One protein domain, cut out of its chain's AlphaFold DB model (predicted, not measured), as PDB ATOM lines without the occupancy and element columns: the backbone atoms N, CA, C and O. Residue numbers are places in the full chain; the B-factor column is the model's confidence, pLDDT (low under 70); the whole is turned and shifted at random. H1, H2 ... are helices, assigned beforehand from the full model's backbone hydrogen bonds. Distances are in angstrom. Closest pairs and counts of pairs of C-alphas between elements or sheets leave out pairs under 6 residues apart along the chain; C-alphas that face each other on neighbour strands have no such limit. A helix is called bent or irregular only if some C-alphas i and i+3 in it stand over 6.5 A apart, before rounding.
ATOM      1  N   ARG A   9     151.065 139.226 121.163       57.88
ATOM      2  CA  ARG A   9     149.684 139.734 121.221       57.88
ATOM      3  C   ARG A   9     148.830 139.174 122.360       57.88
ATOM      4  O   ARG A   9     147.611 139.192 122.238       57.88
ATOM      5  N   SER A  10     149.405 138.601 123.423       62.88
ATOM      6  CA  SER A  10     148.544 137.849 124.356       62.88
ATOM      7  C   SER A  10     148.896 137.849 125.835       62.88
ATOM      8  O   SER A  10     148.031 137.463 126.610       62.88
ATOM      9  N   VAL A  11     150.090 138.244 126.277       67.69
ATOM     10  CA  VAL A  11     150.391 138.198 127.724       67.69
ATOM     11  C   VAL A  11     150.439 139.602 128.312       67.69
ATOM     12  O   VAL A  11     149.703 139.882 129.250       67.69
ATOM     13  N   SER A  12     151.209 140.522 127.724       70.56
ATOM     14  CA  SER A  12     151.266 141.923 128.168       70.56
ATOM     15  C   SER A  12     149.911 142.629 128.085       70.56
ATOM     16  O   SER A  12     149.500 143.269 129.047       70.56
ATOM     17  N   ASP A  13     149.186 142.460 126.978       76.81
ATOM     18  CA  ASP A  13     147.877 143.095 126.776       76.81
ATOM     19  C   ASP A  13     146.835 142.550 127.764       76.81
ATOM     20  O   ASP A  13     145.989 143.293 128.260       76.81
ATOM     21  N   VAL A  14     146.947 141.263 128.114       82.19
ATOM     22  CA  VAL A  14     146.112 140.619 129.137       82.19
ATOM     23  C   VAL A  14     146.445 141.163 130.522       82.19
ATOM     24  O   VAL A  14     145.530 141.511 131.260       82.19
ATOM     25  N   TRP A  15     147.725 141.323 130.864       83.50
ATOM     26  CA  TRP A  15     148.120 141.959 132.124       83.50
ATOM     27  C   TRP A  15     147.621 143.405 132.224       83.50
ATOM     28  O   TRP A  15     147.103 143.792 133.269       83.50
ATOM     29  N   ILE A  16     147.704 144.187 131.144       82.06
ATOM     30  CA  ILE A  16     147.188 145.564 131.101       82.06
ATOM     31  C   ILE A  16     145.664 145.578 131.269       82.06
ATOM     32  O   ILE A  16     145.151 146.362 132.066       82.06
ATOM     33  N   ALA A  17     144.937 144.691 130.584       85.94
ATOM     34  CA  ALA A  17     143.485 144.576 130.714       85.94
ATOM     35  C   ALA A  17     143.058 144.161 132.133       85.94
ATOM     36  O   ALA A  17     142.115 144.730 132.685       85.94
ATOM     37  N   VAL A  18     143.775 143.218 132.753       87.44
ATOM     38  CA  VAL A  18     143.528 142.771 134.133       87.44
ATOM     39  C   VAL A  18     143.807 143.894 135.130       87.44
ATOM     40  O   VAL A  18     142.979 144.146 136.003       87.44
ATOM     41  N   LEU A  19     144.924 144.615 134.989       89.75
ATOM     42  CA  LEU A  19     145.262 145.743 135.862       89.75
ATOM     43  C   LEU A  19     144.275 146.905 135.706       89.75
ATOM     44  O   LEU A  19     143.818 147.456 136.706       89.75
ATOM     45  N   ALA A  20     143.895 147.250 134.474       85.25
ATOM     46  CA  ALA A  20     142.905 148.289 134.206       85.25
ATOM     47  C   ALA A  20     141.513 147.905 134.741       85.25
ATOM     48  O   ALA A  20     140.831 148.732 135.346       85.25
ATOM     49  N   GLY A  21     141.109 146.639 134.584       84.81
ATOM     50  CA  GLY A  21     139.863 146.108 135.135       84.81
ATOM     51  C   GLY A  21     139.851 146.097 136.665       84.81
ATOM     52  O   GLY A  21     138.867 146.516 137.276       84.81
ATOM     53  N   ALA A  22     140.959 145.699 137.296       89.38
ATOM     54  CA  ALA A  22     141.119 145.743 138.747       89.38
ATOM     55  C   ALA A  22     141.090 147.184 139.281       89.38
ATOM     56  O   ALA A  22     140.406 147.459 140.268       89.38
ATOM     57  N   ALA A  23     141.759 148.122 138.602       85.62
ATOM     58  CA  ALA A  23     141.708 149.543 138.935       85.62
ATOM     59  C   ALA A  23     140.278 150.095 138.817       85.62
ATOM     60  O   ALA A  23     139.786 150.734 139.747       85.62
ATOM     61  N   GLY A  24     139.569 149.783 137.726       81.88
ATOM     62  CA  GLY A  24     138.165 150.157 137.528       81.88
ATOM     63  C   GLY A  24     137.228 149.569 138.589       81.88
ATOM     64  O   GLY A  24     136.331 150.255 139.084       81.88
ATOM     65  N   PHE A  25     137.464 148.324 139.007       83.50
ATOM     66  CA  PHE A  25     136.722 147.689 140.095       83.50
ATOM     67  C   PHE A  25     136.992 148.362 141.448       83.50
ATOM     68  O   PHE A  25     136.055 148.613 142.209       83.50
ATOM     69  N   ALA A  26     138.248 148.715 141.734       82.94
ATOM     70  CA  ALA A  26     138.615 149.451 142.940       82.94
ATOM     71  C   ALA A  26     137.956 150.839 142.978       82.94
ATOM     72  O   ALA A  26     137.383 151.210 144.004       82.94
ATOM     73  N   LEU A  27     137.959 151.564 141.857       77.75
ATOM     74  CA  LEU A  27     137.273 152.851 141.692       77.75
ATOM     75  C   LEU A  27     135.765 152.725 141.960       77.75
ATOM     76  O   LEU A  27     135.198 153.517 142.710       77.75
ATOM     77  N   ARG A  28     135.120 151.676 141.435       75.44
ATOM     78  CA  ARG A  28     133.699 151.409 141.700       75.44
ATOM     79  C   ARG A  28     133.435 151.066 143.170       75.44
ATOM     80  O   ARG A  28     132.432 151.511 143.723       75.44
ATOM     81  N   ARG A  29     134.328 150.308 143.816       75.19
ATOM     82  CA  ARG A  29     134.204 149.929 145.235       75.19
ATOM     83  C   ARG A  29     134.377 151.111 146.194       75.19
ATOM     84  O   ARG A  29     133.779 151.093 147.262       75.19
ATOM     85  N   HIS A  30     135.128 152.141 145.804       74.25
ATOM     86  CA  HIS A  30     135.277 153.382 146.576       74.25
ATOM     87  C   HIS A  30     134.115 154.373 146.380       74.25
ATOM     88  O   HIS A  30     134.172 155.489 146.886       74.25
ATOM     89  N   GLY A  31     133.053 153.985 145.662       68.62
ATOM     90  CA  GLY A  31     131.856 154.815 145.511       68.62
ATOM     91  C   GLY A  31     132.069 156.052 144.639       68.62
ATOM     92  O   GLY A  31     131.299 157.005 144.748       68.62
ATOM     93  N   PHE A  32     133.097 156.058 143.779       71.00
ATOM     94  CA  PHE A  32     133.295 157.158 142.842       71.00
ATOM     95  C   PHE A  32     132.047 157.314 141.959       71.00
ATOM     96  O   PHE A  32     131.596 156.333 141.357       71.00
ATOM     97  N   PRO A  33     131.472 158.527 141.867       73.56
ATOM     98  CA  PRO A  33     130.315 158.762 141.022       73.56
ATOM     99  C   PRO A  33     130.658 158.463 139.555       73.56
ATOM    100  O   PRO A  33     131.797 158.623 139.117       73.56
ATOM    101  N   MET A  34     129.658 158.054 138.770       70.81
ATOM    102  CA  MET A  34     129.850 157.738 137.345       70.81
ATOM    103  C   MET A  34     130.382 158.935 136.534       70.81
ATOM    104  O   MET A  34     131.052 158.740 135.525       70.81
ATOM    105  N   GLY A  35     130.141 160.172 136.989       81.56
ATOM    106  CA  GLY A  35     130.576 161.407 136.325       81.56
ATOM    107  C   GLY A  35     132.094 161.488 136.078       81.56
ATOM    108  O   GLY A  35     132.499 161.531 134.920       81.56
ATOM    109  N   PRO A  36     132.949 161.472 137.121       78.31
ATOM    110  CA  PRO A  36     134.409 161.440 136.978       78.31
ATOM    111  C   PRO A  36     134.943 160.312 136.088       78.31
ATOM    112  O   PRO A  36     135.916 160.511 135.368       78.31
ATOM    113  N   LEU A  37     134.297 159.145 136.110       81.75
ATOM    114  CA  LEU A  37     134.656 157.995 135.276       81.75
ATOM    115  C   LEU A  37     134.413 158.286 133.788       81.75
ATOM    116  O   LEU A  37     135.290 158.054 132.958       81.75
ATOM    117  N   VAL A  38     133.255 158.864 133.461       83.75
ATOM    118  CA  VAL A  38     132.914 159.302 132.099       83.75
ATOM    119  C   VAL A  38     133.818 160.451 131.647       83.75
ATOM    120  O   VAL A  38     134.326 160.423 130.531       83.75
ATOM    121  N   LEU A  39     134.087 161.431 132.515       86.06
ATOM    122  CA  LEU A  39     135.018 162.522 132.216       86.06
ATOM    123  C   LEU A  39     136.434 162.000 131.960       86.06
ATOM    124  O   LEU A  39     137.063 162.423 130.999       86.06
ATOM    125  N   GLY A  40     136.922 161.051 132.761       84.75
ATOM    126  CA  GLY A  40     138.210 160.396 132.535       84.75
ATOM    127  C   GLY A  40     138.258 159.637 131.208       84.75
ATOM    128  O   GLY A  40     139.256 159.716 130.500       84.75
ATOM    129  N   LEU A  41     137.164 158.971 130.825       85.00
ATOM    130  CA  LEU A  41     137.051 158.287 129.535       85.00
ATOM    131  C   LEU A  41     137.071 159.265 128.350       85.00
ATOM    132  O   LEU A  41     137.691 158.972 127.334       85.00
ATOM    133  N   ILE A  42     136.428 160.430 128.482       89.31
ATOM    134  CA  ILE A  42     136.411 161.482 127.451       89.31
ATOM    135  C   ILE A  42     137.767 162.196 127.368       89.31
ATOM    136  O   ILE A  42     138.269 162.467 126.279       89.31
ATOM    137  N   LEU A  43     138.378 162.498 128.515       87.19
ATOM    138  CA  LEU A  43     139.661 163.198 128.599       87.19
ATOM    139  C   LEU A  43     140.848 162.290 128.271       87.19
ATOM    140  O   LEU A  43     141.868 162.789 127.806       87.19
ATOM    141  N   GLY A  44     140.727 160.977 128.464       88.12
ATOM    142  CA  GLY A  44     141.745 159.977 128.137       88.12
ATOM    143  C   GLY A  44     142.319 160.111 126.720       88.12
ATOM    144  O   GLY A  44     143.522 160.348 126.591       88.12
ATOM    145  N   PRO A  45     141.508 160.044 125.645       87.12
ATOM    146  CA  PRO A  45     141.999 160.198 124.276       87.12
ATOM    147  C   PRO A  45     142.578 161.593 124.010       87.12
ATOM    148  O   PRO A  45     143.523 161.723 123.233       87.12
ATOM    149  N   MET A  46     142.067 162.639 124.672       88.12
ATOM    150  CA  MET A  46     142.641 163.986 124.572       88.12
ATOM    151  C   MET A  46     144.026 164.050 125.220       88.12
ATOM    152  O   MET A  46     144.949 164.619 124.642       88.12
ATOM    153  N   ALA A  47     144.190 163.444 126.396       82.44
ATOM    154  CA  ALA A  47     145.465 163.342 127.091       82.44
ATOM    155  C   ALA A  47     146.471 162.533 126.267       82.44
ATOM    156  O   ALA A  47     147.601 162.970 126.088       82.44
ATOM    157  N   GLU A  48     146.049 161.412 125.688       84.56
ATOM    158  CA  GLU A  48     146.889 160.577 124.833       84.56
ATOM    159  C   GLU A  48     147.279 161.299 123.531       84.56
ATOM    160  O   GLU A  48     148.426 161.239 123.094       84.56
ATOM    161  N   ALA A  49     146.349 162.035 122.913       84.06
ATOM    162  CA  ALA A  49     146.630 162.858 121.741       84.06
ATOM    163  C   ALA A  49     147.598 164.002 122.063       84.06
ATOM    164  O   ALA A  49     148.534 164.236 121.302       84.06
ATOM    165  N   ASN A  50     147.414 164.689 123.191       80.38
ATOM    166  CA  ASN A  50     148.322 165.741 123.640       80.38
ATOM    167  C   ASN A  50     149.692 165.183 124.032       80.38
ATOM    168  O   ASN A  50     150.696 165.797 123.698       80.38
ATOM    169  N   LEU A  51     149.752 164.001 124.648       76.62
ATOM    170  CA  LEU A  51     150.998 163.301 124.945       76.62
ATOM    171  C   LEU A  51     151.729 162.914 123.657       76.62
ATOM    172  O   LEU A  51     152.909 163.216 123.508       76.62
ATOM    173  N   ARG A  52     151.027 162.319 122.685       77.50
ATOM    174  CA  ARG A  52     151.587 162.007 121.362       77.50
ATOM    175  C   ARG A  52     152.077 163.253 120.637       77.50
ATOM    176  O   ARG A  52     153.165 163.229 120.077       77.50
ATOM    177  N   ARG A  53     151.309 164.347 120.663       75.88
ATOM    178  CA  ARG A  53     151.712 165.640 120.083       75.88
ATOM    179  C   ARG A  53     152.946 166.195 120.780       75.88
ATOM    180  O   ARG A  53     153.887 166.581 120.099       75.88
ATOM    181  N   ALA A  54     152.957 166.190 122.111       70.06
ATOM    182  CA  ALA A  54     154.093 166.631 122.902       70.06
ATOM    183  C   ALA A  54     155.347 165.827 122.554       70.06
ATOM    184  O   ALA A  54     156.370 166.453 122.332       70.06
ATOM    185  N   LEU A  55     155.244 164.494 122.426       67.81
ATOM    186  CA  LEU A  55     156.332 163.577 122.050       67.81
ATOM    187  C   LEU A  55     156.779 163.711 120.584       67.81
ATOM    188  O   LEU A  55     157.965 163.552 120.288       67.81
ATOM    189  N   ALA A  56     155.853 164.025 119.677       68.38
ATOM    190  CA  ALA A  56     156.136 164.251 118.261       68.38
ATOM    191  C   ALA A  56     156.856 165.588 118.023       68.38
ATOM    192  O   ALA A  56     157.831 165.628 117.283       68.38
ATOM    193  N   ILE A  57     156.444 166.656 118.718       65.25
ATOM    194  CA  ILE A  57     157.170 167.947 118.774       65.25
ATOM    195  C   ILE A  57     158.567 167.768 119.398       65.25
ATOM    196  O   ILE A  57     159.456 168.599 119.244       65.25
ATOM    197  N   SER A  58     158.739 166.662 120.112       57.84
ATOM    198  CA  SER A  58     159.895 166.305 120.915       57.84
ATOM    199  C   SER A  58     160.975 165.505 120.170       57.84
ATOM    200  O   SER A  58     162.006 165.182 120.756       57.84
TER     201      SER A  58
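Overview. This is residues 9 to 58 of the 101 residues of an uncharacterized protein of Luteitalea sp (UniProt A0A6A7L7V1). What shape is this? Two helices, H1 then the bent H2, form an open V with residues 30 to 33 at its corner. How large? The printed part has 50 residues, no named strand and the class all helix. It is loose, with a radius of gyration of the C-alphas of 14.1 A and spans of 39 by 31 by 12 A.

Along the chain. What comes first? H1, residues 12 to 29, is 25.4 A long and begins at C-alpha (151.266, 141.923, 128.168). What next? H2, residues 34 to 56, assigned as one helix by its hydrogen bonds, is bent: C-alphas 42 and 45 are 6.6 A apart. Its arms are H2a, residues 34 to 42, and H2b, residues 45 to 56, ending at C-alpha (156.136, 164.251, 118.261).

Arrangement. What meets? H1 and H2a are near each other; H1 and H2b are apart. And the arms? Their tilt, 33 degrees, is only just shallow. In H1, H2a and H2b every O i to N i+4 pair is within hydrogen-bond range.

Size, cuts and confidence. Any cut? The printed part has none. Where is pLDDT under 70? At residues 9 to 11, 31 and 55 to 58.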